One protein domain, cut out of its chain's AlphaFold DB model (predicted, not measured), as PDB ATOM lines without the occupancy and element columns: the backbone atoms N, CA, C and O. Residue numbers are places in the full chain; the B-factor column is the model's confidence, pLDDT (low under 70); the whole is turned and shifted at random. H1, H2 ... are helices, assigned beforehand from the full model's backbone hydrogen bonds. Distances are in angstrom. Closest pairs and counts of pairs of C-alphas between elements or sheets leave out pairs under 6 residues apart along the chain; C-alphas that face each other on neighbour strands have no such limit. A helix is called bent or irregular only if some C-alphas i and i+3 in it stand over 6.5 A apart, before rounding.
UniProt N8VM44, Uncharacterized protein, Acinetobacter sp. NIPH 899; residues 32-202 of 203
ATOM      1  N   VAL A  32      55.028 -29.487  84.243       76.56
ATOM      2  CA  VAL A  32      54.538 -28.504  83.266       76.56
ATOM      3  C   VAL A  32      53.143 -27.982  83.618       76.56
ATOM      4  O   VAL A  32      52.912 -26.780  83.561       76.56
ATOM      5  N   ILE A  33      52.239 -28.864  84.054       76.12
ATOM      6  CA  ILE A  33      50.855 -28.504  84.389       76.12
ATOM      7  C   ILE A  33      50.798 -27.575  85.611       76.12
ATOM      8  O   ILE A  33      50.019 -26.625  85.630       76.12
ATOM      9  N   LEU A  34      51.629 -27.820  86.630       78.75
ATOM     10  CA  LEU A  34      51.662 -26.992  87.839       78.75
ATOM     11  C   LEU A  34      52.269 -25.613  87.567       78.75
ATOM     12  O   LEU A  34      51.787 -24.620  88.109       78.75
ATOM     13  N   LEU A  35      53.276 -25.537  86.694       77.38
ATOM     14  CA  LEU A  35      53.860 -24.270  86.246       77.38
ATOM     15  C   LEU A  35      52.860 -23.437  85.429       77.38
ATOM     16  O   LEU A  35      52.694 -22.249  85.701       77.38
ATOM     17  N   GLU A  36      52.150 -24.052  84.477       81.69
ATOM     18  CA  GLU A  36      51.080 -23.388  83.717       81.69
ATOM     19  C   GLU A  36      49.963 -22.882  84.649       81.69
ATOM     20  O   GLU A  36      49.481 -21.756  84.505       81.69
ATOM     21  N   TYR A  37      49.601 -23.674  85.660       80.88
ATOM     22  CA  TYR A  37      48.627 -23.269  86.670       80.88
ATOM     23  C   TYR A  37      49.118 -22.090  87.527       80.88
ATOM     24  O   TYR A  37      48.366 -21.141  87.760       80.88
ATOM     25  N   ALA A  38      50.387 -22.099  87.951       83.25
ATOM     26  CA  ALA A  38      50.993 -20.995  88.694       83.25
ATOM     27  C   ALA A  38      51.008 -19.691  87.875       83.25
ATOM     28  O   ALA A  38      50.675 -18.632  88.408       83.25
ATOM     29  N   LEU A  39      51.306 -19.762  86.571       84.44
ATOM     30  CA  LEU A  39      51.173 -18.617  85.662       84.44
ATOM     31  C   LEU A  39      49.726 -18.104  85.610       84.44
ATOM     32  O   LEU A  39      49.507 -16.893  85.647       84.44
ATOM     33  N   GLY A  40      48.735 -18.997  85.596       85.81
ATOM     34  CA  GLY A  40      47.321 -18.624  85.691       85.81
ATOM     35  C   GLY A  40      46.987 -17.848  86.973       85.81
ATOM     36  O   GLY A  40      46.301 -16.825  86.914       85.81
ATOM     37  N   ILE A  41      47.525 -18.272  88.121       84.56
ATOM     38  CA  ILE A  41      47.380 -17.539  89.390       84.56
ATOM     39  C   ILE A  41      48.025 -16.155  89.280       84.56
ATOM     40  O   ILE A  41      47.392 -15.158  89.623       84.56
ATOM     41  N   CYS A  42      49.251 -16.066  88.761       85.56
ATOM     42  CA  CYS A  42      49.924 -14.785  88.557       85.56
ATOM     43  C   CYS A  42      49.095 -13.831  87.684       85.56
ATOM     44  O   CYS A  42      49.015 -12.643  87.990       85.56
ATOM     45  N   ALA A  43      48.430 -14.340  86.641       88.00
ATOM     46  CA  ALA A  43      47.596 -13.522  85.764       88.00
ATOM     47  C   ALA A  43      46.398 -12.931  86.520       88.00
ATOM     48  O   ALA A  43      46.095 -11.746  86.380       88.00
ATOM     49  N   TYR A  44      45.760 -13.736  87.371       85.81
ATOM     50  CA  TYR A  44      44.668 -13.287  88.233       85.81
ATOM     51  C   TYR A  44      45.116 -12.224  89.246       85.81
ATOM     52  O   TYR A  44      44.406 -11.248  89.484       85.81
ATOM     53  N   LEU A  45      46.313 -12.378  89.814       85.06
ATOM     54  CA  LEU A  45      46.865 -11.399  90.749       85.06
ATOM     55  C   LEU A  45      47.170 -10.062  90.074       85.06
ATOM     56  O   LEU A  45      46.831  -9.018  90.626       85.06
ATOM     57  N   ILE A  46      47.751 -10.097  88.870       87.06
ATOM     58  CA  ILE A  46      47.966  -8.896  88.055       87.06
ATOM     59  C   ILE A  46      46.627  -8.220  87.763       87.06
ATOM     60  O   ILE A  46      46.525  -7.009  87.893       87.06
ATOM     61  N   TYR A  47      45.586  -8.983  87.430       86.56
ATOM     62  CA  TYR A  47      44.266  -8.415  87.170       86.56
ATOM     63  C   TYR A  47      43.662  -7.678  88.376       86.56
ATOM     64  O   TYR A  47      43.051  -6.627  88.198       86.56
ATOM     65  N   ILE A  48      43.819  -8.205  89.595       85.56
ATOM     66  CA  ILE A  48      43.253  -7.561  90.792       85.56
ATOM     67  C   ILE A  48      44.086  -6.364  91.249       85.56
ATOM     68  O   ILE A  48      43.525  -5.347  91.651       85.56
ATOM     69  N   GLU A  49      45.410  -6.507  91.269       83.88
ATOM     70  CA  GLU A  49      46.297  -5.543  91.931       83.88
ATOM     71  C   GLU A  49      46.894  -4.518  90.945       83.88
ATOM     72  O   GLU A  49      47.340  -3.450  91.365       83.88
ATOM     73  N   CYS A  50      46.899  -4.792  89.634       82.69
ATOM     74  CA  CYS A  50      47.459  -3.898  88.620       82.69
ATOM     75  C   CYS A  50      46.381  -3.345  87.679       82.69
ATOM     76  O   CYS A  50      45.767  -4.065  86.896       82.69
ATOM     77  N   ASN A  51      46.244  -2.018  87.651       82.06
ATOM     78  CA  ASN A  51      45.475  -1.329  86.616       82.06
ATOM     79  C   ASN A  51      46.357  -1.107  85.384       82.06
ATOM     80  O   ASN A  51      47.037  -0.087  85.261       82.06
ATOM     81  N   LEU A  52      46.373  -2.083  84.477       85.50
ATOM     82  CA  LEU A  52      47.095  -1.961  83.213       85.50
ATOM     83  C   LEU A  52      46.369  -0.999  82.262       85.50
ATOM     84  O   LEU A  52      45.161  -1.100  82.043       85.50
ATOM     85  N   ASN A  53      47.125  -0.084  81.654       89.69
ATOM     86  CA  ASN A  53      46.594   0.828  80.644       89.69
ATOM     87  C   ASN A  53      46.158   0.063  79.387       89.69
ATOM     88  O   ASN A  53      46.796  -0.911  78.987       89.69
ATOM     89  N   PHE A  54      45.135   0.576  78.698       90.31
ATOM     90  CA  PHE A  54      44.589  -0.020  77.471       90.31
ATOM     91  C   PHE A  54      45.674  -0.381  76.440       90.31
ATOM     92  O   PHE A  54      45.698  -1.500  75.933       90.31
ATOM     93  N   MET A  55      46.617   0.534  76.183       93.31
ATOM     94  CA  MET A  55      47.709   0.303  75.227       93.31
ATOM     95  C   MET A  55      48.628  -0.848  75.642       93.31
ATOM     96  O   MET A  55      49.020  -1.645  74.796       93.31
ATOM     97  N   LEU A  56      48.943  -0.970  76.936       92.56
ATOM     98  CA  LEU A  56      49.772  -2.067  77.435       92.56
ATOM     99  C   LEU A  56      49.068  -3.408  77.243       92.56
ATOM    100  O   LEU A  56      49.692  -4.352  76.772       92.56
ATOM    101  N   ASN A  57      47.765  -3.479  77.519       92.88
ATOM    102  CA  ASN A  57      46.995  -4.700  77.297       92.88
ATOM    103  C   ASN A  57      46.992  -5.125  75.822       92.88
ATOM    104  O   ASN A  57      47.192  -6.300  75.521       92.88
ATOM    105  N   ILE A  58      46.834  -4.176  74.894       95.06
ATOM    106  CA  ILE A  58      46.915  -4.456  73.453       95.06
ATOM    107  C   ILE A  58      48.315  -4.937  73.057       95.06
ATOM    108  O   ILE A  58      48.432  -5.917  72.324       95.06
ATOM    109  N   ILE A  59      49.373  -4.301  73.570       95.19
ATOM    110  CA  ILE A  59      50.757  -4.725  73.318       95.19
ATOM    111  C   ILE A  59      50.982  -6.154  73.822       95.19
ATOM    112  O   ILE A  59      51.558  -6.959  73.096       95.19
ATOM    113  N   LEU A  60      50.498  -6.495  75.020       94.19
ATOM    114  CA  LEU A  60      50.620  -7.844  75.582       94.19
ATOM    115  C   LEU A  60      49.917  -8.895  74.715       94.19
ATOM    116  O   LEU A  60      50.494  -9.950  74.455       94.19
ATOM    117  N   ILE A  61      48.713  -8.595  74.213       95.25
ATOM    118  CA  ILE A  61      47.980  -9.485  73.299       95.25
ATOM    119  C   ILE A  61      48.744  -9.658  71.984       95.25
ATOM    120  O   ILE A  61      48.941 -10.784  71.530       95.25
ATOM    121  N   LEU A  62      49.184  -8.561  71.364       95.50
ATOM    122  CA  LEU A  62      49.910  -8.611  70.092       95.50
ATOM    123  C   LEU A  62      51.237  -9.358  70.231       95.50
ATOM    124  O   LEU A  62      51.575 -10.171  69.378       95.50
ATOM    125  N   LEU A  63      51.961  -9.134  71.324       94.38
ATOM    126  CA  LEU A  63      53.228  -9.803  71.586       94.38
ATOM    127  C   LEU A  63      53.021 -11.296  71.870       94.38
ATOM    128  O   LEU A  63      53.696 -12.125  71.267       94.38
ATOM    129  N   GLY A  64      52.056 -11.656  72.722       92.50
ATOM    130  CA  GLY A  64      51.735 -13.056  73.009       92.50
ATOM    131  C   GLY A  64      51.277 -13.816  71.761       92.50
ATOM    132  O   GLY A  64      51.775 -14.906  71.479       92.50
ATOM    133  N   THR A  65      50.398 -13.219  70.952       92.94
ATOM    134  CA  THR A  65      49.945 -13.822  69.689       92.94
ATOM    135  C   THR A  65      51.079 -13.938  68.673       92.94
ATOM    136  O   THR A  65      51.240 -15.006  68.084       92.94
ATOM    137  N   ALA A  66      51.911 -12.906  68.510       92.12
ATOM    138  CA  ALA A  66      53.074 -12.951  67.626       92.12
ATOM    139  C   ALA A  66      54.050 -14.072  68.015       92.12
ATOM    140  O   ALA A  66      54.512 -14.798  67.137       92.12
ATOM    141  N   LEU A  67      54.309 -14.269  69.313       89.56
ATOM    142  CA  LEU A  67      55.150 -15.364  69.800       89.56
ATOM    143  C   LEU A  67      54.547 -16.744  69.496       89.56
ATOM    144  O   LEU A  67      55.270 -17.630  69.045       89.56
ATOM    145  N   ILE A  68      53.231 -16.921  69.668       88.69
ATOM    146  CA  ILE A  68      52.535 -18.175  69.315       88.69
ATOM    147  C   ILE A  68      52.628 -18.448  67.807       88.69
ATOM    148  O   ILE A  68      52.883 -19.580  67.391       88.69
ATOM    149  N   PHE A  69      52.421 -17.429  66.970       89.19
ATOM    150  CA  PHE A  69      52.539 -17.568  65.516       89.19
ATOM    151  C   PHE A  69      53.969 -17.894  65.093       89.19
ATOM    152  O   PHE A  69      54.182 -18.820  64.313       89.19
ATOM    153  N   PHE A  70      54.948 -17.179  65.647       86.50
ATOM    154  CA  PHE A  70      56.361 -17.428  65.391       86.50
ATOM    155  C   PHE A  70      56.749 -18.861  65.782       86.50
ATOM    156  O   PHE A  70      57.362 -19.575  64.991       86.50
ATOM    157  N   GLN A  71      56.312 -19.336  66.950       83.31
ATOM    158  CA  GLN A  71      56.558 -20.712  67.375       83.31
ATOM    159  C   GLN A  71      55.967 -21.737  66.400       83.31
ATOM    160  O   GLN A  71      56.648 -22.701  66.062       83.31
ATOM    161  N   ASN A  72      54.729 -21.538  65.938       84.25
ATOM    162  CA  ASN A  72      54.082 -22.470  65.011       84.25
ATOM    163  C   ASN A  72      54.746 -22.502  63.627       84.25
ATOM    164  O   ASN A  72      54.771 -23.555  62.997       84.25
ATOM    165  N   ILE A  73      55.265 -21.372  63.139       85.38
ATOM    166  CA  ILE A  73      55.903 -21.300  61.816       85.38
ATOM    167  C   ILE A  73      57.295 -21.927  61.852       85.38
ATOM    168  O   ILE A  73      57.657 -22.680  60.951       85.38
ATOM    169  N   PHE A  74      58.082 -21.601  62.875       80.00
ATOM    170  CA  PHE A  74      59.492 -21.969  62.897       80.00
ATOM    171  C   PHE A  74      59.784 -23.241  63.713       80.00
ATOM    172  O   PHE A  74      60.891 -23.759  63.623       80.00
ATOM    173  N   ASN A  75      58.826 -23.771  64.488       72.06
ATOM    174  CA  ASN A  75      59.032 -24.892  65.425       72.06
ATOM    175  C   ASN A  75      60.222 -24.665  66.391       72.06
ATOM    176  O   ASN A  75      60.867 -25.611  66.828       72.06
ATOM    177  N   VAL A  76      60.535 -23.402  66.716       62.75
ATOM    178  CA  VAL A  76      61.842 -22.984  67.282       62.75
ATOM    179  C   VAL A  76      62.014 -23.227  68.783       62.75
ATOM    180  O   VAL A  76      63.122 -23.108  69.295       62.75
ATOM    181  N   PHE A  77      60.972 -23.611  69.513       58.25
ATOM    182  CA  PHE A  77      61.071 -23.749  70.966       58.25
ATOM    183  C   PHE A  77      60.840 -25.195  71.403       58.25
ATOM    184  O   PHE A  77      59.712 -25.602  71.675       58.25
ATOM    185  N   GLU A  78      61.934 -25.954  71.433       55.91
ATOM    186  CA  GLU A  78      62.145 -27.045  72.386       55.91
ATOM    187  C   GLU A  78      63.204 -26.566  73.388       55.91
ATOM    188  O   GLU A  78      64.373 -26.951  73.326       55.91
ATOM    189  N   THR A  79      62.844 -25.626  74.268       57.09
ATOM    190  CA  THR A  79      63.790 -25.214  75.315       57.09
ATOM    191  C   THR A  79      63.875 -26.298  76.392       57.09
ATOM    192  O   THR A  79      62.930 -27.053  76.622       57.09
ATOM    193  N   GLY A  80      65.006 -26.383  77.106       54.69
ATOM    194  CA  GLY A  80      65.220 -27.388  78.165       54.69
ATOM    195  C   GLY A  80      64.243 -27.308  79.352       54.69
ATOM    196  O   GLY A  80      64.193 -28.230  80.160       54.69
ATOM    197  N   PHE A  81      63.449 -26.237  79.448       53.09
ATOM    198  CA  PHE A  81      62.364 -26.074  80.428       53.09
ATOM    199  C   PHE A  81      61.000 -26.574  79.919       53.09
ATOM    200  O   PHE A  81      60.010 -26.555  80.655       53.09
ATOM    201  N   GLY A  82      60.952 -27.060  78.678       65.31
ATOM    202  CA  GLY A  82      59.803 -27.710  78.073       65.31
ATOM    203  C   GLY A  82      58.622 -26.783  77.786       65.31
ATOM    204  O   GLY A  82      58.653 -25.561  77.939       65.31
ATOM    205  N   ARG A  83      57.515 -27.424  77.401       69.50
ATOM    206  CA  ARG A  83      56.250 -26.820  76.949       69.50
ATOM    207  C   ARG A  83      55.713 -25.677  77.828       69.50
ATOM    208  O   ARG A  83      55.047 -24.790  77.297       69.50
ATOM    209  N   ALA A  84      55.996 -25.693  79.133       66.75
ATOM    210  CA  ALA A  84      55.496 -24.708  80.092       66.75
ATOM    211  C   ALA A  84      55.975 -23.283  79.786       66.75
ATOM    212  O   ALA A  84      55.178 -22.351  79.826       66.75
ATOM    213  N   LEU A  85      57.257 -23.095  79.464       70.62
ATOM    214  CA  LEU A  85      57.767 -21.764  79.121       70.62
ATOM    215  C   LEU A  85      57.480 -21.431  77.660       70.62
ATOM    216  O   LEU A  85      57.010 -20.334  77.364       70.62
ATOM    217  N   ASP A  86      57.665 -22.409  76.777       76.44
ATOM    218  CA  ASP A  86      57.566 -22.206  75.333       76.44
ATOM    219  C   ASP A  86      56.147 -21.844  74.885       76.44
ATOM    220  O   ASP A  86      55.976 -21.024  73.989       76.44
ATOM    221  N   ARG A  87      55.117 -22.440  75.504       79.25
ATOM    222  CA  ARG A  87      53.702 -22.164  75.187       79.25
ATOM    223  C   ARG A  87      52.973 -21.428  76.301       79.25
ATOM    224  O   ARG A  87      52.095 -20.615  76.011       79.25
ATOM    225  N   GLY A  88      53.326 -21.692  77.557       82.56
ATOM    226  CA  GLY A  88      52.650 -21.087  78.702       82.56
ATOM    227  C   GLY A  88      52.934 -19.595  78.841       82.56
ATOM    228  O   GLY A  88      52.003 -18.854  79.140       82.56
ATOM    229  N   VAL A  89      54.152 -19.114  78.552       86.31
ATOM    230  CA  VAL A  89      54.456 -17.670  78.623       86.31
ATOM    231  C   VAL A  89      53.718 -16.874  77.537       86.31
ATOM    232  O   VAL A  89      53.036 -15.909  77.889       86.31
ATOM    233  N   PRO A  90      53.753 -17.259  76.246       89.00
ATOM    234  CA  PRO A  90      52.952 -16.573  75.233       89.00
ATOM    235  C   PRO A  90      51.451 -16.583  75.548       89.00
ATOM    236  O   PRO A  90      50.783 -15.556  75.416       89.00
ATOM    237  N   ALA A  91      50.922 -17.715  76.029       88.50
ATOM    238  CA  ALA A  91      49.526 -17.820  76.445       88.50
ATOM    239  C   ALA A  91      49.210 -16.916  77.649       88.50
ATOM    240  O   ALA A  91      48.190 -16.230  77.646       88.50
ATOM    241  N   PHE A  92      50.096 -16.862  78.644       90.38
ATOM    242  CA  PHE A  92      49.975 -15.990  79.810       90.38
ATOM    243  C   PHE A  92      49.877 -14.516  79.409       90.38
ATOM    244  O   PHE A  92      48.986 -13.816  79.886       90.38
ATOM    245  N   LEU A  93      50.728 -14.052  78.489       91.88
ATOM    246  CA  LEU A  93      50.701 -12.667  78.003       91.88
ATOM    247  C   LEU A  93      49.368 -12.324  77.328       91.88
ATOM    248  O   LEU A  93      48.778 -11.281  77.618       91.88
ATOM    249  N   CYS A  94      48.857 -13.229  76.488       93.19
ATOM    250  CA  CYS A  94      47.533 -13.087  75.887       93.19
ATOM    251  C   CYS A  94      46.436 -13.000  76.957       93.19
ATOM    252  O   CYS A  94      45.587 -12.113  76.892       93.19
ATOM    253  N   VAL A  95      46.456 -13.896  77.947       92.19
ATOM    254  CA  VAL A  95      45.448 -13.951  79.014       92.19
ATOM    255  C   VAL A  95      45.457 -12.672  79.849       92.19
ATOM    256  O   VAL A  95      44.400 -12.074  80.036       92.19
ATOM    257  N   VAL A  96      46.630 -12.210  80.295       93.00
ATOM    258  CA  VAL A  96      46.764 -10.966  81.073       93.00
ATOM    259  C   VAL A  96      46.238  -9.770  80.283       93.00
ATOM    260  O   VAL A  96      45.445  -8.991  80.811       93.00
ATOM    261  N   GLY A  97      46.620  -9.645  79.008       91.94
ATOM    262  CA  GLY A  97      46.157  -8.544  78.171       91.94
ATOM    263  C   GLY A  97      44.644  -8.575  77.918       91.94
ATOM    264  O   GLY A  97      43.987  -7.540  78.009       91.94
ATOM    265  N   VAL A  98      44.056  -9.750  77.656       91.06
ATOM    266  CA  VAL A  98      42.603  -9.880  77.429       91.06
ATOM    267  C   VAL A  98      41.813  -9.564  78.696       91.06
ATOM    268  O   VAL A  98      40.860  -8.786  78.641       91.06
ATOM    269  N   ILE A  99      42.217 -10.130  79.834       90.38
ATOM    270  CA  ILE A  99      41.551  -9.901  81.120       90.38
ATOM    271  C   ILE A  99      41.661  -8.420  81.525       90.38
ATOM    272  O   ILE A  99      40.677  -7.826  81.966       90.38
ATOM    273  N   GLY A 100      42.805  -7.771  81.278       88.62
ATOM    274  CA  GLY A 100      42.983  -6.335  81.523       88.62
ATOM    275  C   GLY A 100      42.048  -5.425  80.709       88.62
ATOM    276  O   GLY A 100      41.800  -4.286  81.106       88.62
ATOM    277  N   LEU A 101      41.485  -5.908  79.594       90.00
ATOM    278  CA  LEU A 101      40.510  -5.177  78.769       90.00
ATOM    279  C   LEU A 101      39.049  -5.473  79.128       90.00
ATOM    280  O   LEU A 101      38.143  -4.900  78.517       90.00
ATOM    281  N   GLU A 102      38.785  -6.339  80.107       87.88
ATOM    282  CA  GLU A 102      37.427  -6.764  80.456       87.88
ATOM    283  C   GLU A 102      36.508  -5.576  80.785       87.88
ATOM    284  O   GLU A 102      35.372  -5.513  80.310       87.88
ATOM    285  N   SER A 103      37.007  -4.597  81.546       83.56
ATOM    286  CA  SER A 103      36.261  -3.387  81.915       83.56
ATOM    287  C   SER A 103      35.879  -2.548  80.688       83.56
ATOM    288  O   SER A 103      34.736  -2.098  80.566       83.56
ATOM    289  N   PHE A 104      36.799  -2.400  79.734       86.06
ATOM    290  CA  PHE A 104      36.558  -1.698  78.478       86.06
ATOM    291  C   PHE A 104      35.463  -2.386  77.652       86.06
ATOM    292  O   PHE A 104      34.522  -1.721  77.201       86.06
ATOM    293  N   PHE A 105      35.545  -3.712  77.499       86.44
ATOM    294  CA  PHE A 105      34.563  -4.489  76.741       86.44
ATOM    295  C   PHE A 105      33.186  -4.516  77.409       86.44
ATOM    296  O   PHE A 105      32.180  -4.402  76.708       86.44
ATOM    297  N   LYS A 106      33.111  -4.615  78.742       84.50
ATOM    298  CA  LYS A 106      31.832  -4.551  79.471       84.50
ATOM    299  C   LYS A 106      31.117  -3.217  79.258       84.50
ATOM    300  O   LYS A 106      29.904  -3.217  79.060       84.50
ATOM    301  N   ASN A 107      31.866  -2.113  79.230       85.75
ATOM    302  CA  ASN A 107      31.300  -0.773  79.072       85.75
ATOM    303  C   ASN A 107      30.832  -0.478  77.636       85.75
ATOM    304  O   ASN A 107      29.801   0.163  77.459       85.75
ATOM    305  N   HIS A 108      31.548  -0.959  76.611       85.19
ATOM    306  CA  HIS A 108      31.248  -0.627  75.207       85.19
ATOM    307  C   HIS A 108      30.456  -1.712  74.459       85.19
ATOM    308  O   HIS A 108      29.694  -1.402  73.545       85.19
ATOM    309  N   TYR A 109      30.597  -2.987  74.840       83.31
ATOM    310  CA  TYR A 109      30.104  -4.141  74.073       83.31
ATOM    311  C   TYR A 109      29.323  -5.147  74.930       83.31
ATOM    312  O   TYR A 109      29.431  -6.363  74.750       83.31
ATOM    313  N   HIS A 110      28.473  -4.655  75.833       81.44
ATOM    314  CA  HIS A 110      27.752  -5.468  76.820       81.44
ATOM    315  C   HIS A 110      27.040  -6.710  76.240       81.44
ATOM    316  O   HIS A 110      27.089  -7.794  76.821       81.44
ATOM    317  N   LYS A 111      26.384  -6.595  75.074       82.12
ATOM    318  CA  LYS A 111      25.694  -7.738  74.437       82.12
ATOM    319  C   LYS A 111      26.662  -8.827  73.969       82.12
ATOM    320  O   LYS A 111      26.377 -10.002  74.167       82.12
ATOM    321  N   PHE A 112      27.783  -8.440  73.364       82.81
ATOM    322  CA  PHE A 112      28.786  -9.379  72.862       82.81
ATOM    323  C   PHE A 112      29.511 -10.077  74.015       82.81
ATOM    324  O   PHE A 112      29.631 -11.299  74.010       82.81
ATOM    325  N   VAL A 113      29.880  -9.321  75.056       83.06
ATOM    326  CA  VAL A 113      30.485  -9.875  76.277       83.06
ATOM    327  C   VAL A 113      29.564 -10.894  76.936       83.06
ATOM    328  O   VAL A 113      30.022 -11.962  77.309       83.06
ATOM    329  N   ASN A 114      28.257 -10.630  77.009       83.44
ATOM    330  CA  ASN A 114      27.301 -11.580  77.587       83.44
ATOM    331  C   ASN A 114      27.191 -12.888  76.773       83.44
ATOM    332  O   ASN A 114      26.964 -13.956  77.335       83.44
ATOM    333  N   ILE A 115      27.352 -12.830  75.445       83.69
ATOM    334  CA  ILE A 115      27.401 -14.041  74.611       83.69
ATOM    335  C   ILE A 115      28.695 -14.807  74.883       83.69
ATOM    336  O   ILE A 115      28.631 -16.013  75.112       83.69
ATOM    337  N   LEU A 116      29.841 -14.120  74.892       83.19
ATOM    338  CA  LEU A 116      31.140 -14.732  75.179       83.19
ATOM    339  C   LEU A 116      31.196 -15.344  76.577       83.19
ATOM    340  O   LEU A 116      31.695 -16.452  76.726       83.19
ATOM    341  N   ASP A 117      30.635 -14.671  77.578       82.94
ATOM    342  CA  ASP A 117      30.548 -15.167  78.949       82.94
ATOM    343  C   ASP A 117      29.682 -16.432  79.020       82.94
ATOM    344  O   ASP A 117      30.075 -17.446  79.591       82.94
ATOM    345  N   ARG A 118      28.529 -16.454  78.339       81.31
ATOM    346  CA  ARG A 118      27.723 -17.682  78.215       81.31
ATOM    347  C   ARG A 118      28.489 -18.809  77.525       81.31
ATOM    348  O   ARG A 118      28.405 -19.947  77.971       81.31
ATOM    349  N   LEU A 119      29.237 -18.497  76.469       81.75
ATOM    350  CA  LEU A 119      30.061 -19.464  75.744       81.75
ATOM    351  C   LEU A 119      31.186 -20.014  76.635       81.75
ATOM    352  O   LEU A 119      31.387 -21.227  76.699       81.75
ATOM    353  N   GLY A 120      31.844 -19.141  77.397       82.06
ATOM    354  CA  GLY A 120      32.834 -19.497  78.411       82.06
ATOM    355  C   GLY A 120      32.247 -20.411  79.484       82.06
ATOM    356  O   GLY A 120      32.796 -21.480  79.736       82.06
ATOM    357  N   ASN A 121      31.074 -20.078  80.024       81.94
ATOM    358  CA  ASN A 121      30.370 -20.923  80.992       81.94
ATOM    359  C   ASN A 121      30.001 -22.300  80.416       81.94
ATOM    360  O   ASN A 121      30.021 -23.294  81.134       81.94
ATOM    361  N   THR A 122      29.714 -22.393  79.114       86.56
ATOM    362  CA  THR A 122      29.438 -23.682  78.454       86.56
ATOM    363  C   THR A 122      30.695 -24.482  78.110       86.56
ATOM    364  O   THR A 122      30.593 -25.682  77.859       86.56
ATOM    365  N   SER A 123      31.878 -23.856  78.108       84.31
ATOM    366  CA  SER A 123      33.128 -24.496  77.677       84.31
ATOM    367  C   SER A 123      33.482 -25.725  78.516       84.31
ATOM    368  O   SER A 123      33.931 -26.728  77.965       84.31
ATOM    369  N   TYR A 124      33.190 -25.699  79.820       83.81
ATOM    370  CA  TYR A 124      33.413 -26.834  80.714       83.81
ATOM    371  C   TYR A 124      32.511 -28.029  80.367       83.81
ATOM    372  O   TYR A 124      32.985 -29.154  80.200       83.81
ATOM    373  N   SER A 125      31.218 -27.784  80.153       87.62
ATOM    374  CA  SER A 125      30.282 -28.810  79.676       87.62
ATOM    375  C   SER A 125      30.661 -29.372  78.303       87.62
ATOM    376  O   SER A 125      30.544 -30.578  78.075       87.62
ATOM    377  N   ILE A 126      31.141 -28.527  77.382       87.38
ATOM    378  CA  ILE A 126      31.668 -28.978  76.083       87.38
ATOM    379  C   ILE A 126      32.897 -29.869  76.303       87.38
ATOM    380  O   ILE A 126      32.972 -30.956  75.733       87.38
ATOM    381  N   TYR A 127      33.831 -29.471  77.169       87.12
ATOM    382  CA  TYR A 127      35.016 -30.267  77.492       87.12
ATOM    383  C   TYR A 127      34.651 -31.663  78.020       87.12
ATOM    384  O   TYR A 127      35.221 -32.651  77.564       87.12
ATOM    385  N   LEU A 128      33.649 -31.769  78.894       86.62
ATOM    386  CA  LEU A 128      33.200 -33.058  79.426       86.62
ATOM    387  C   LEU A 128      32.464 -33.924  78.396       86.62
ATOM    388  O   LEU A 128      32.588 -35.146  78.419       86.62
ATOM    389  N   SER A 129      31.680 -33.316  77.506       88.06
ATOM    390  CA  SER A 129      30.795 -34.055  76.594       88.06
ATOM    391  C   SER A 129      31.419 -34.375  75.232       88.06
ATOM    392  O   SER A 129      31.107 -35.422  74.657       88.06
ATOM    393  N   HIS A 130      32.328 -33.536  74.721       90.25
ATOM    394  CA  HIS A 130      32.896 -33.700  73.380       90.25
ATOM    395  C   HIS A 130      33.573 -35.060  73.126       90.25
ATOM    396  O   HIS A 130      33.378 -35.576  72.026       90.25
ATOM    397  N   PRO A 131      34.287 -35.720  74.069       89.75
ATOM    398  CA  PRO A 131      34.940 -36.993  73.765       89.75
ATOM    399  C   PRO A 131      33.911 -38.083  73.447       89.75
ATOM    400  O   PRO A 131      34.091 -38.855  72.509       89.75
ATOM    401  N   PHE A 132      32.785 -38.102  74.168       90.50
ATOM    402  CA  PHE A 132      31.696 -39.050  73.927       90.50
ATOM    403  C   PHE A 132      31.031 -38.805  72.573       90.50
ATOM    404  O   PHE A 132      30.823 -39.744  71.805       90.50
ATOM    405  N   ILE A 133      30.741 -37.541  72.261       89.44
ATOM    406  CA  ILE A 133      30.089 -37.143  71.009       89.44
ATOM    407  C   ILE A 133      30.982 -37.480  69.814       89.44
ATOM    408  O   ILE A 133      30.507 -38.065  68.843       89.44
ATOM    409  N   LEU A 134      32.279 -37.166  69.899       88.88
ATOM    410  CA  LEU A 134      33.243 -37.467  68.844       88.88
ATOM    411  C   LEU A 134      33.392 -38.974  68.631       88.88
ATOM    412  O   LEU A 134      33.360 -39.425  67.486       88.88
ATOM    413  N   VAL A 135      33.509 -39.768  69.701       89.00
ATOM    414  CA  VAL A 135      33.653 -41.229  69.593       89.00
ATOM    415  C   VAL A 135      32.402 -41.867  68.987       89.00
ATOM    416  O   VAL A 135      32.516 -42.668  68.058       89.00
ATOM    417  N   ILE A 136      31.212 -41.512  69.480       88.62
ATOM    418  CA  ILE A 136      29.942 -42.056  68.977       88.62
ATOM    419  C   ILE A 136      29.720 -41.620  67.528       88.62
ATOM    420  O   ILE A 136      29.467 -42.459  66.664       88.62
ATOM    421  N   GLY A 137      29.868 -40.323  67.253       85.88
ATOM    422  CA  GLY A 137      29.674 -39.759  65.924       85.88
ATOM    423  C   GLY A 137      30.612 -40.382  64.896       85.88
ATOM    424  O   GLY A 137      30.162 -40.807  63.835       85.88
ATOM    425  N   THR A 138      31.897 -40.525  65.229       86.25
ATOM    426  CA  THR A 138      32.888 -41.126  64.324       86.25
ATOM    427  C   THR A 138      32.602 -42.604  64.067       86.25
ATOM    428  O   THR A 138      32.674 -43.039  62.921       86.25
ATOM    429  N   LYS A 139      32.225 -43.381  65.096       85.75
ATOM    430  CA  LYS A 139      31.864 -44.798  64.917       85.75
ATOM    431  C   LYS A 139      30.647 -44.975  64.010       85.75
ATOM    432  O   LYS A 139      30.681 -45.821  63.123       85.75
ATOM    433  N   LEU A 140      29.600 -44.172  64.214       85.19
ATOM    434  CA  LEU A 140      28.421 -44.190  63.348       85.19
ATOM    435  C   LEU A 140      28.803 -43.819  61.915       85.19
ATOM    436  O   LEU A 140      28.435 -44.519  60.981       85.19
ATOM    437  N   TYR A 141      29.596 -42.767  61.735       82.94
ATOM    438  CA  TYR A 141      29.962 -42.295  60.407       82.94
ATOM    439  C   TYR A 141      30.833 -43.285  59.630       82.94
ATOM    440  O   TYR A 141      30.506 -43.571  58.485       82.94
ATOM    441  N   ILE A 142      31.861 -43.880  60.249       80.25
ATOM    442  CA  ILE A 142      32.694 -44.916  59.607       80.25
ATOM    443  C   ILE A 142      31.850 -46.138  59.211       80.25
ATOM    444  O   ILE A 142      32.120 -46.771  58.194       80.25
ATOM    445  N   SER A 143      30.798 -46.449  59.977       77.12
ATOM    446  CA  SER A 143      29.883 -47.547  59.652       77.12
ATOM    447  C   SER A 143      29.048 -47.301  58.389       77.12
ATOM    448  O   SER A 143      28.583 -48.271  57.795       77.12
ATOM    449  N   TYR A 144      28.831 -46.042  57.990       72.50
ATOM    450  CA  TYR A 144      28.027 -45.680  56.813       72.50
ATOM    451  C   TYR A 144      28.865 -45.143  55.644       72.50
ATOM    452  O   TYR A 144      28.482 -45.312  54.488       72.50
ATOM    453  N   TYR A 145      30.004 -44.510  55.925       70.00
ATOM    454  CA  TYR A 145      30.850 -43.831  54.949       70.00
ATOM    455  C   TYR A 145      32.329 -44.141  55.211       70.00
ATOM    456  O   TYR A 145      32.860 -43.888  56.289       70.00
ATOM    457  N   PHE A 146      33.021 -44.653  54.193       64.50
ATOM    458  CA  PHE A 146      34.399 -45.155  54.305       64.50
ATOM    459  C   PHE A 146      35.494 -44.064  54.314       64.50
ATOM    460  O   PHE A 146      36.674 -44.390  54.418       64.50
ATOM    461  N   PHE A 147      35.143 -42.774  54.198       60.84
ATOM    462  CA  PHE A 147      36.113 -41.690  53.977       60.84
ATOM    463  C   PHE A 147      36.016 -40.554  54.992       60.84
ATOM    464  O   PHE A 147      34.937 -40.021  55.258       60.84
ATOM    465  N   GLN A 148      37.179 -40.115  55.481       65.06
ATOM    466  CA  GLN A 148      37.324 -38.905  56.288       65.06
ATOM    467  C   GLN A 148      37.028 -37.669  55.428       65.06
ATOM    468  O   GLN A 148      37.623 -37.486  54.368       65.06
ATOM    469  N   ASN A 149      36.103 -36.823  55.881       79.19
ATOM    470  CA  ASN A 149      35.695 -35.617  55.168       79.19
ATOM    471  C   ASN A 149      35.701 -34.417  56.126       79.19
ATOM    472  O   ASN A 149      35.159 -34.502  57.230       79.19
ATOM    473  N   LEU A 150      36.281 -33.290  55.698       83.88
ATOM    474  CA  LEU A 150      36.307 -32.034  56.458       83.88
ATOM    475  C   LEU A 150      34.892 -31.601  56.879       83.88
ATOM    476  O   LEU A 150      34.682 -31.149  58.003       83.88
ATOM    477  N   ASN A 151      33.909 -31.817  56.003       85.50
ATOM    478  CA  ASN A 151      32.508 -31.489  56.268       85.50
ATOM    479  C   ASN A 151      31.956 -32.257  57.475       85.50
ATOM    480  O   ASN A 151      31.182 -31.711  58.257       85.50
ATOM    481  N   PHE A 152      32.387 -33.508  57.657       85.38
ATOM    482  CA  PHE A 152      31.974 -34.321  58.793       85.38
ATOM    483  C   PHE A 152      32.613 -33.838  60.102       85.38
ATOM    484  O   PHE A 152      31.937 -33.760  61.125       85.38
ATOM    485  N   ALA A 153      33.886 -33.435  60.068       86.06
ATOM    486  CA  ALA A 153      34.549 -32.845  61.231       86.06
ATOM    487  C   ALA A 153      33.880 -31.526  61.663       86.06
ATOM    488  O   ALA A 153      33.604 -31.335  62.847       86.06
ATOM    489  N   LEU A 154      33.553 -30.646  60.707       88.69
ATOM    490  CA  LEU A 154      32.814 -29.407  60.972       88.69
ATOM    491  C   LEU A 154      31.418 -29.688  61.536       88.69
ATOM    492  O   LEU A 154      30.998 -29.042  62.496       88.69
ATOM    493  N   PHE A 155      30.718 -30.681  60.986       89.25
ATOM    494  CA  PHE A 155      29.431 -31.121  61.511       89.25
ATOM    495  C   PHE A 155      29.543 -31.585  62.970       89.25
ATOM    496  O   PHE A 155      28.812 -31.085  63.824       89.25
ATOM    497  N   LEU A 156      30.492 -32.474  63.286       89.38
ATOM    498  CA  LEU A 156      30.712 -32.937  64.659       89.38
ATOM    499  C   LEU A 156      31.075 -31.797  65.610       89.38
ATOM    500  O   LEU A 156      30.611 -31.789  66.748       89.38
ATOM    501  N   TYR A 157      31.865 -30.825  65.153       89.12
ATOM    502  CA  TYR A 157      32.214 -29.650  65.946       89.12
ATOM    503  C   TYR A 157      30.969 -28.839  66.333       89.12
ATOM    504  O   TYR A 157      30.763 -28.533  67.510       89.12
ATOM    505  N   VAL A 158      30.090 -28.568  65.364       90.38
ATOM    506  CA  VAL A 158      28.814 -27.879  65.604       90.38
ATOM    507  C   VAL A 158      27.938 -28.682  66.570       90.38
ATOM    508  O   VAL A 158      27.421 -28.126  67.540       90.38
ATOM    509  N   VAL A 159      27.827 -29.998  66.369       90.62
ATOM    510  CA  VAL A 159      27.071 -30.897  67.257       90.62
ATOM    511  C   VAL A 159      27.624 -30.872  68.688       90.62
ATOM    512  O   VAL A 159      26.840 -30.809  69.635       90.62
ATOM    513  N   CYS A 160      28.948 -30.854  68.867       90.81
ATOM    514  CA  CYS A 160      29.580 -30.755  70.186       90.81
ATOM    515  C   CYS A 160      29.204 -29.460  70.914       90.81
ATOM    516  O   CYS A 160      28.872 -29.507  72.098       90.81
ATOM    517  N   ILE A 161      29.203 -28.320  70.215       88.81
ATOM    518  CA  ILE A 161      28.789 -27.034  70.799       88.81
ATOM    519  C   ILE A 161      27.321 -27.092  71.225       88.81
ATOM    520  O   ILE A 161      26.990 -26.702  72.347       88.81
ATOM    521  N   PHE A 162      26.441 -27.609  70.362       90.12
ATOM    522  CA  PHE A 162      25.017 -27.720  70.675       90.12
ATOM    523  C   PHE A 162      24.769 -28.615  71.889       90.12
ATOM    524  O   PHE A 162      24.116 -28.186  72.838       90.12
ATOM    525  N   ILE A 163      25.302 -29.838  71.893       90.12
ATOM    526  CA  ILE A 163      25.102 -30.773  73.007       90.12
ATOM    527  C   ILE A 163      25.726 -30.217  74.289       90.12
ATOM    528  O   ILE A 163      25.072 -30.240  75.330       90.12
ATOM    529  N   GLY A 164      26.934 -29.653  74.224       88.50
ATOM    530  CA  GLY A 164      27.577 -29.036  75.382       88.50
ATOM    531  C   GLY A 164      26.764 -27.877  75.968       88.50
ATOM    532  O   GLY A 164      26.636 -27.780  77.188       88.50
ATOM    533  N   TYR A 165      26.119 -27.058  75.130       89.75
ATOM    534  CA  TYR A 165      25.175 -26.033  75.587       89.75
ATOM    535  C   TYR A 165      23.974 -26.636  76.336       89.75
ATOM    536  O   TYR A 165      23.589 -26.141  77.400       89.75
ATOM    537  N   TYR A 166      23.390 -27.722  75.817       90.75
ATOM    538  CA  TYR A 166      22.278 -28.411  76.478       90.75
ATOM    539  C   TYR A 166      22.697 -29.047  77.808       90.75
ATOM    540  O   TYR A 166      21.991 -28.885  78.804       90.75
ATOM    541  N   VAL A 167      23.856 -29.708  77.853       89.62
ATOM    542  CA  VAL A 167      24.426 -30.282  79.083       89.62
ATOM    543  C   VAL A 167      24.627 -29.191  80.136       89.62
ATOM    544  O   VAL A 167      24.182 -29.355  81.272       89.62
ATOM    545  N   ASN A 168      25.181 -28.039  79.756       88.50
ATOM    546  CA  ASN A 168      25.352 -26.924  80.684       88.50
ATOM    547  C   ASN A 168      24.007 -26.454  81.259       88.50
ATOM    548  O   ASN A 168      23.826 -26.359  82.473       88.50
ATOM    549  N   LYS A 169      23.025 -26.212  80.383       89.06
ATOM    550  CA  LYS A 169      21.728 -25.652  80.775       89.06
ATOM    551  C   LYS A 169      20.889 -26.606  81.630       89.06
ATOM    552  O   LYS A 169      20.211 -26.142  82.547       89.06
ATOM    553  N   PHE A 170      20.895 -27.903  81.317       90.25
ATOM    554  CA  PHE A 170      19.997 -28.887  81.932       90.25
ATOM    555  C   PHE A 170      20.645 -29.744  83.020       90.25
ATOM    556  O   PHE A 170      19.924 -30.282  83.853       90.25
ATOM    557  N   ILE A 171      21.972 -29.867  83.038       88.69
ATOM    558  CA  ILE A 171      22.682 -30.699  84.015       88.69
ATOM    559  C   ILE A 171      23.516 -29.807  84.927       88.69
ATOM    560  O   ILE A 171      23.273 -29.765  86.131       88.69
ATOM    561  N   GLU A 172      24.448 -29.039  84.364       86.19
ATOM    562  CA  GLU A 172      25.430 -28.288  85.155       86.19
ATOM    563  C   GLU A 172      24.780 -27.176  85.993       86.19
ATOM    564  O   GLU A 172      24.989 -27.100  87.206       86.19
ATOM    565  N   VAL A 173      23.937 -26.337  85.381       85.62
ATOM    566  CA  VAL A 173      23.281 -25.220  86.076       85.62
ATOM    567  C   VAL A 173      22.350 -25.703  87.200       85.62
ATOM    568  O   VAL A 173      22.443 -25.163  88.308       85.62
ATOM    569  N   PRO A 174      21.464 -26.699  86.997       85.12
ATOM    570  CA  PRO A 174      20.647 -27.240  88.083       85.12
ATOM    571  C   PRO A 174      21.475 -27.888  89.192       85.12
ATOM    572  O   PRO A 174      21.200 -27.652  90.368       85.12
ATOM    573  N   LEU A 175      22.516 -28.645  88.843       84.50
ATOM    574  CA  LEU A 175      23.350 -29.343  89.820       84.50
ATOM    575  C   LEU A 175      24.134 -28.355  90.695       84.50
ATOM    576  O   LEU A 175      24.092 -28.458  91.923       84.50
ATOM    577  N   ASN A 176      24.724 -27.319  90.091       84.12
ATOM    578  CA  ASN A 176      25.386 -26.236  90.821       84.12
ATOM    579  C   ASN A 176      24.425 -25.495  91.762       84.12
ATOM    580  O   ASN A 176      24.804 -25.135  92.880       84.12
ATOM    581  N   ARG A 177      23.163 -25.293  91.357       83.56
ATOM    582  CA  ARG A 177      22.137 -24.692  92.229       83.56
ATOM    583  C   ARG A 177      21.820 -25.582  93.431       83.56
ATOM    584  O   ARG A 177      21.780 -25.077  94.550       83.56
ATOM    585  N   THR A 178      21.642 -26.886  93.224       84.69
ATOM    586  CA  THR A 178      21.362 -27.843  94.308       84.69
ATOM    587  C   THR A 178      22.506 -27.903  95.314       84.69
ATOM    588  O   THR A 178      22.278 -27.796  96.519       84.69
ATOM    589  N   VAL A 179      23.746 -27.989  94.828       82.00
ATOM    590  CA  VAL A 179      24.943 -28.020  95.678       82.00
ATOM    591  C   VAL A 179      25.069 -26.726  96.486       82.00
ATOM    592  O   VAL A 179      25.216 -26.773  97.707       82.00
ATOM    593  N   LYS A 180      24.923 -25.560  95.841       77.94
ATOM    594  CA  LYS A 180      24.987 -24.260  96.526       77.94
ATOM    595  C   LYS A 180      23.931 -24.132  97.629       77.94
ATOM    596  O   LYS A 180      24.240 -23.650  98.719       77.94
ATOM    597  N   ASN A 181      22.710 -24.597  97.374       74.81
ATOM    598  CA  ASN A 181      21.635 -24.587  98.367       74.81
ATOM    599  C   ASN A 181      21.932 -25.529  99.545       74.81
ATOM    600  O   ASN A 181      21.673 -25.166 100.693       74.81
ATOM    601  N   SER A 182      22.536 -26.692  99.287       71.69
ATOM    602  CA  SER A 182      22.962 -27.622 100.338       71.69
ATOM    603  C   SER A 182      24.031 -27.009 101.253       71.69
ATOM    604  O   SER A 182      23.936 -27.115 102.477       71.69
ATOM    605  N   PHE A 183      25.019 -26.303 100.692       68.94
ATOM    606  CA  PHE A 183      26.057 -25.633 101.487       68.94
ATOM    607  C   PHE A 183      25.523 -24.439 102.294       68.94
ATOM    608  O   PHE A 183      25.903 -24.271 103.454       68.94
ATOM    609  N   ASN A 184      24.598 -23.647 101.737       62.69
ATOM    610  CA  ASN A 184      23.948 -22.560 102.480       62.69
ATOM    611  C   ASN A 184      23.016 -23.070 103.593       62.69
ATOM    612  O   ASN A 184      22.899 -22.428 104.632       62.69
ATOM    613  N   SER A 185      22.384 -24.232 103.418       58.00
ATOM    614  CA  SER A 185      21.600 -24.873 104.482       58.00
ATOM    615  C   SER A 185      22.492 -25.354 105.641       58.00
ATOM    616  O   SER A 185      22.160 -25.170 106.815       58.00
ATOM    617  N   ASN A 186      23.684 -25.882 105.331       56.88
ATOM    618  CA  ASN A 186      24.655 -26.309 106.342       56.88
ATOM    619  C   ASN A 186      25.284 -25.144 107.128       56.88
ATOM    620  O   ASN A 186      25.568 -25.304 108.316       56.88
ATOM    621  N   SER A 187      25.459 -23.957 106.532       57.56
ATOM    622  CA  SER A 187      25.965 -22.783 107.269       57.56
ATOM    623  C   SER A 187      24.986 -22.315 108.358       57.56
ATOM    624  O   SER A 187      25.410 -21.922 109.447       57.56
ATOM    625  N   ILE A 188      23.678 -22.457 108.115       59.34
ATOM    626  CA  ILE A 188      22.613 -22.182 109.092       59.34
ATOM    627  C   ILE A 188      22.654 -23.201 110.240       59.34
ATOM    628  O   ILE A 188      22.469 -22.825 111.399       59.34
ATOM    629  N   TRP A 189      22.942 -24.472 109.952       56.81
ATOM    630  CA  TRP A 189      23.137 -25.501 110.981       56.81
ATOM    631  C   TRP A 189      24.353 -25.222 111.870       56.81
ATOM    632  O   TRP A 189      24.246 -25.312 113.091       56.81
ATOM    633  N   ILE A 190      25.478 -24.794 111.289       60.66
ATOM    634  CA  ILE A 190      26.689 -24.421 112.041       60.66
ATOM    635  C   ILE A 190      26.430 -23.198 112.938       60.66
ATOM    636  O   ILE A 190      26.868 -23.170 114.090       60.66
ATOM    637  N   LEU A 191      25.675 -22.208 112.451       60.47
ATOM    638  CA  LEU A 191      25.237 -21.050 113.239       60.47
ATOM    639  C   LEU A 191      24.300 -21.450 114.388       60.47
ATOM    640  O   LEU A 191      24.500 -21.002 115.516       60.47
ATOM    641  N   LYS A 192      23.327 -22.333 114.137       64.94
ATOM    642  CA  LYS A 192      22.423 -22.853 115.176       64.94
ATOM    643  C   LYS A 192      23.165 -23.660 116.242       64.94
ATOM    644  O   LYS A 192      22.887 -23.478 117.423       64.94
ATOM    645  N   ILE A 193      24.139 -24.483 115.850       67.88
ATOM    646  CA  ILE A 193      24.995 -25.231 116.782       67.88
ATOM    647  C   ILE A 193      25.851 -24.274 117.621       67.88
ATOM    648  O   ILE A 193      25.921 -24.439 118.836       67.88
ATOM    649  N   LYS A 194      26.447 -23.236 117.018       66.44
ATOM    650  CA  LYS A 194      27.190 -22.208 117.768       66.44
ATOM    651  C   LYS A 194      26.314 -21.496 118.800       66.44
ATOM    652  O   LYS A 194      26.742 -21.347 119.938       66.44
ATOM    653  N   ILE A 195      25.097 -21.100 118.425       73.12
ATOM    654  CA  ILE A 195      24.140 -20.444 119.333       73.12
ATOM    655  C   ILE A 195      23.708 -21.397 120.459       73.12
ATOM    656  O   ILE A 195      23.650 -20.995 121.618       73.12
ATOM    657  N   PHE A 196      23.464 -22.670 120.142       72.19
ATOM    658  CA  PHE A 196      23.107 -23.690 121.127       72.19
ATOM    659  C   PHE A 196      24.233 -23.942 122.145       72.19
ATOM    660  O   PHE A 196      23.983 -23.962 123.347       72.19
ATOM    661  N   ILE A 197      25.485 -24.043 121.684       71.00
ATOM    662  CA  ILE A 197      26.664 -24.193 122.554       71.00
ATOM    663  C   ILE A 197      26.881 -22.937 123.414       71.00
ATOM    664  O   ILE A 197      27.229 -23.050 124.587       71.00
ATOM    665  N   GLN A 198      26.648 -21.740 122.866       65.94
ATOM    666  CA  GLN A 198      26.749 -20.485 123.615       65.94
ATOM    667  C   GLN A 198      25.715 -20.414 124.752       65.94
ATOM    668  O   GLN A 198      26.055 -19.995 125.855       65.94
ATOM    669  N   ASN A 199      24.480 -20.866 124.505       65.69
ATOM    670  CA  ASN A 199      23.427 -20.915 125.523       65.69
ATOM    671  C   ASN A 199      23.701 -21.967 126.605       65.69
ATOM    672  O   ASN A 199      23.430 -21.701 127.768       65.69
ATOM    673  N   LEU A 200      24.293 -23.113 126.255       63.09
ATOM    674  CA  LEU A 200      24.733 -24.113 127.238       63.09
ATOM    675  C   LEU A 200      25.885 -23.627 128.127       63.09
ATOM    676  O   LEU A 200      26.054 -24.143 129.222       63.09
ATOM    677  N   ARG A 201      26.679 -22.651 127.672       54.38
ATOM    678  CA  ARG A 201      27.799 -22.086 128.444       54.38
ATOM    679  C   ARG A 201      27.386 -20.961 129.401       54.38
ATOM    680  O   ARG A 201      28.222 -20.507 130.176       54.38
ATOM    681  N   ASN A 202      26.145 -20.487 129.295       53.62
ATOM    682  CA  ASN A 202      25.573 -19.402 130.099       53.62
ATOM    683  C   ASN A 202      24.549 -19.907 131.141       53.62
ATOM    684  O   ASN A 202      23.850 -19.092 131.741       53.62
TER     685      ASN A 202
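AT A GLANCE: This is residues 32 to 202 of the 203 residues of an uncharacterized protein of Acinetobacter sp. NIPH 899 (UniProt N8VM44). One very long helix, H7, has its first part in a loose helical hairpin with H6b, while residues 174 to 202, of which 174 to 200 belong to H7, stick out as a free arm; H6a meets H7 crosswise and, with H5, leads across to a separate lobe. In that lobe H1, H4 and H2 lie side by side in a layer with H4 in the middle, and short H3 is at one end of H1. The printed part has 171 residues with seven named helices, H1 to H7 in chain order, and no named strand: all helix. It is only just loose, close to extended, with a radius of gyration of the C-alphas of 23.0 A, and only just elongated, spanning 77 by 50 by 41 A.

HOW THE PARTS SIT: H7, residues 150 to 200, has a kink of 30 degrees near residue 167. H6, residues 110 to 144, was assigned as one helix by its hydrogen bonds but is bent, C-alphas 128 and 131 being 7.1 A apart; its arms, H6a, residues 110 to 128, and H6b, residues 131 to 144, are about perpendicular at 73 degrees, only just. H6a is irregular, with C-alphas 121 and 124 6.7 A apart. H6a touches H7 with residues 121 to 127 alone, about perpendicular at 90 degrees; the closest C-alphas, of Ile 126 and Gly 164, are 4.2 A apart. H6b and H7 form a helical hairpin at a shallow tilt of 27 degrees, opposite ways; H6b touches with residues 133 to 137 alone, the closest C-alphas being Ile 133 and Cys 160 at 6.5 A. H5, residues 102 to 108, is close to H6a but not clearly touching, Lys 106 to Val 113 being the closest C-alphas at 6.4 A. H4, residues 88 to 100, touches H2, residues 54 to 74, opposite ways at a shallow 26 degrees, the closest C-alphas being Asn 57 and Gly 97 at 4.0 A. H4 touches H1, residues 32 to 49, the same way at a shallow 23 degrees, the closest C-alphas being Ala 43 and Val 96 at 5.4 A. H3, residues 83 to 86, touches H1, the closest C-alphas being Val 32 and Ala 84 at 5.0 A. H1 and H7 are apart. Every O i to N i+4 pair is within hydrogen-bond range in H1, H2, H4, H5 and H6b, against 13 of 15 in H6a and 44 of 47 in H7; H3 is too short for such a pair.

IN THESE COORDINATES: H7 measures 72.2 A from C-alpha 150 at (36.307, -32.034, 56.458) to C-alpha 200 at (24.733, -24.113, 127.238). H2 is 30.3 A long, H6a 28.2 A, H1 25.9 A, H6b 20.3 A and H4 17.9 A; H5 is 10.2 A and H3 5.1 A. H1 begins at C-alpha 32, (54.538, -28.504, 83.266).

THE WHOLE: The two C-alphas farthest apart, of Phe 146 and Asn 202, are 80.5 A apart. The printed part has no cut. The link H2 to H3 is short; the other links are tight. Mean pLDDT of the printed part is 81.5; residues 76 to 84, 146 to 148, 183 to 194 and 198 to 202 are under 70.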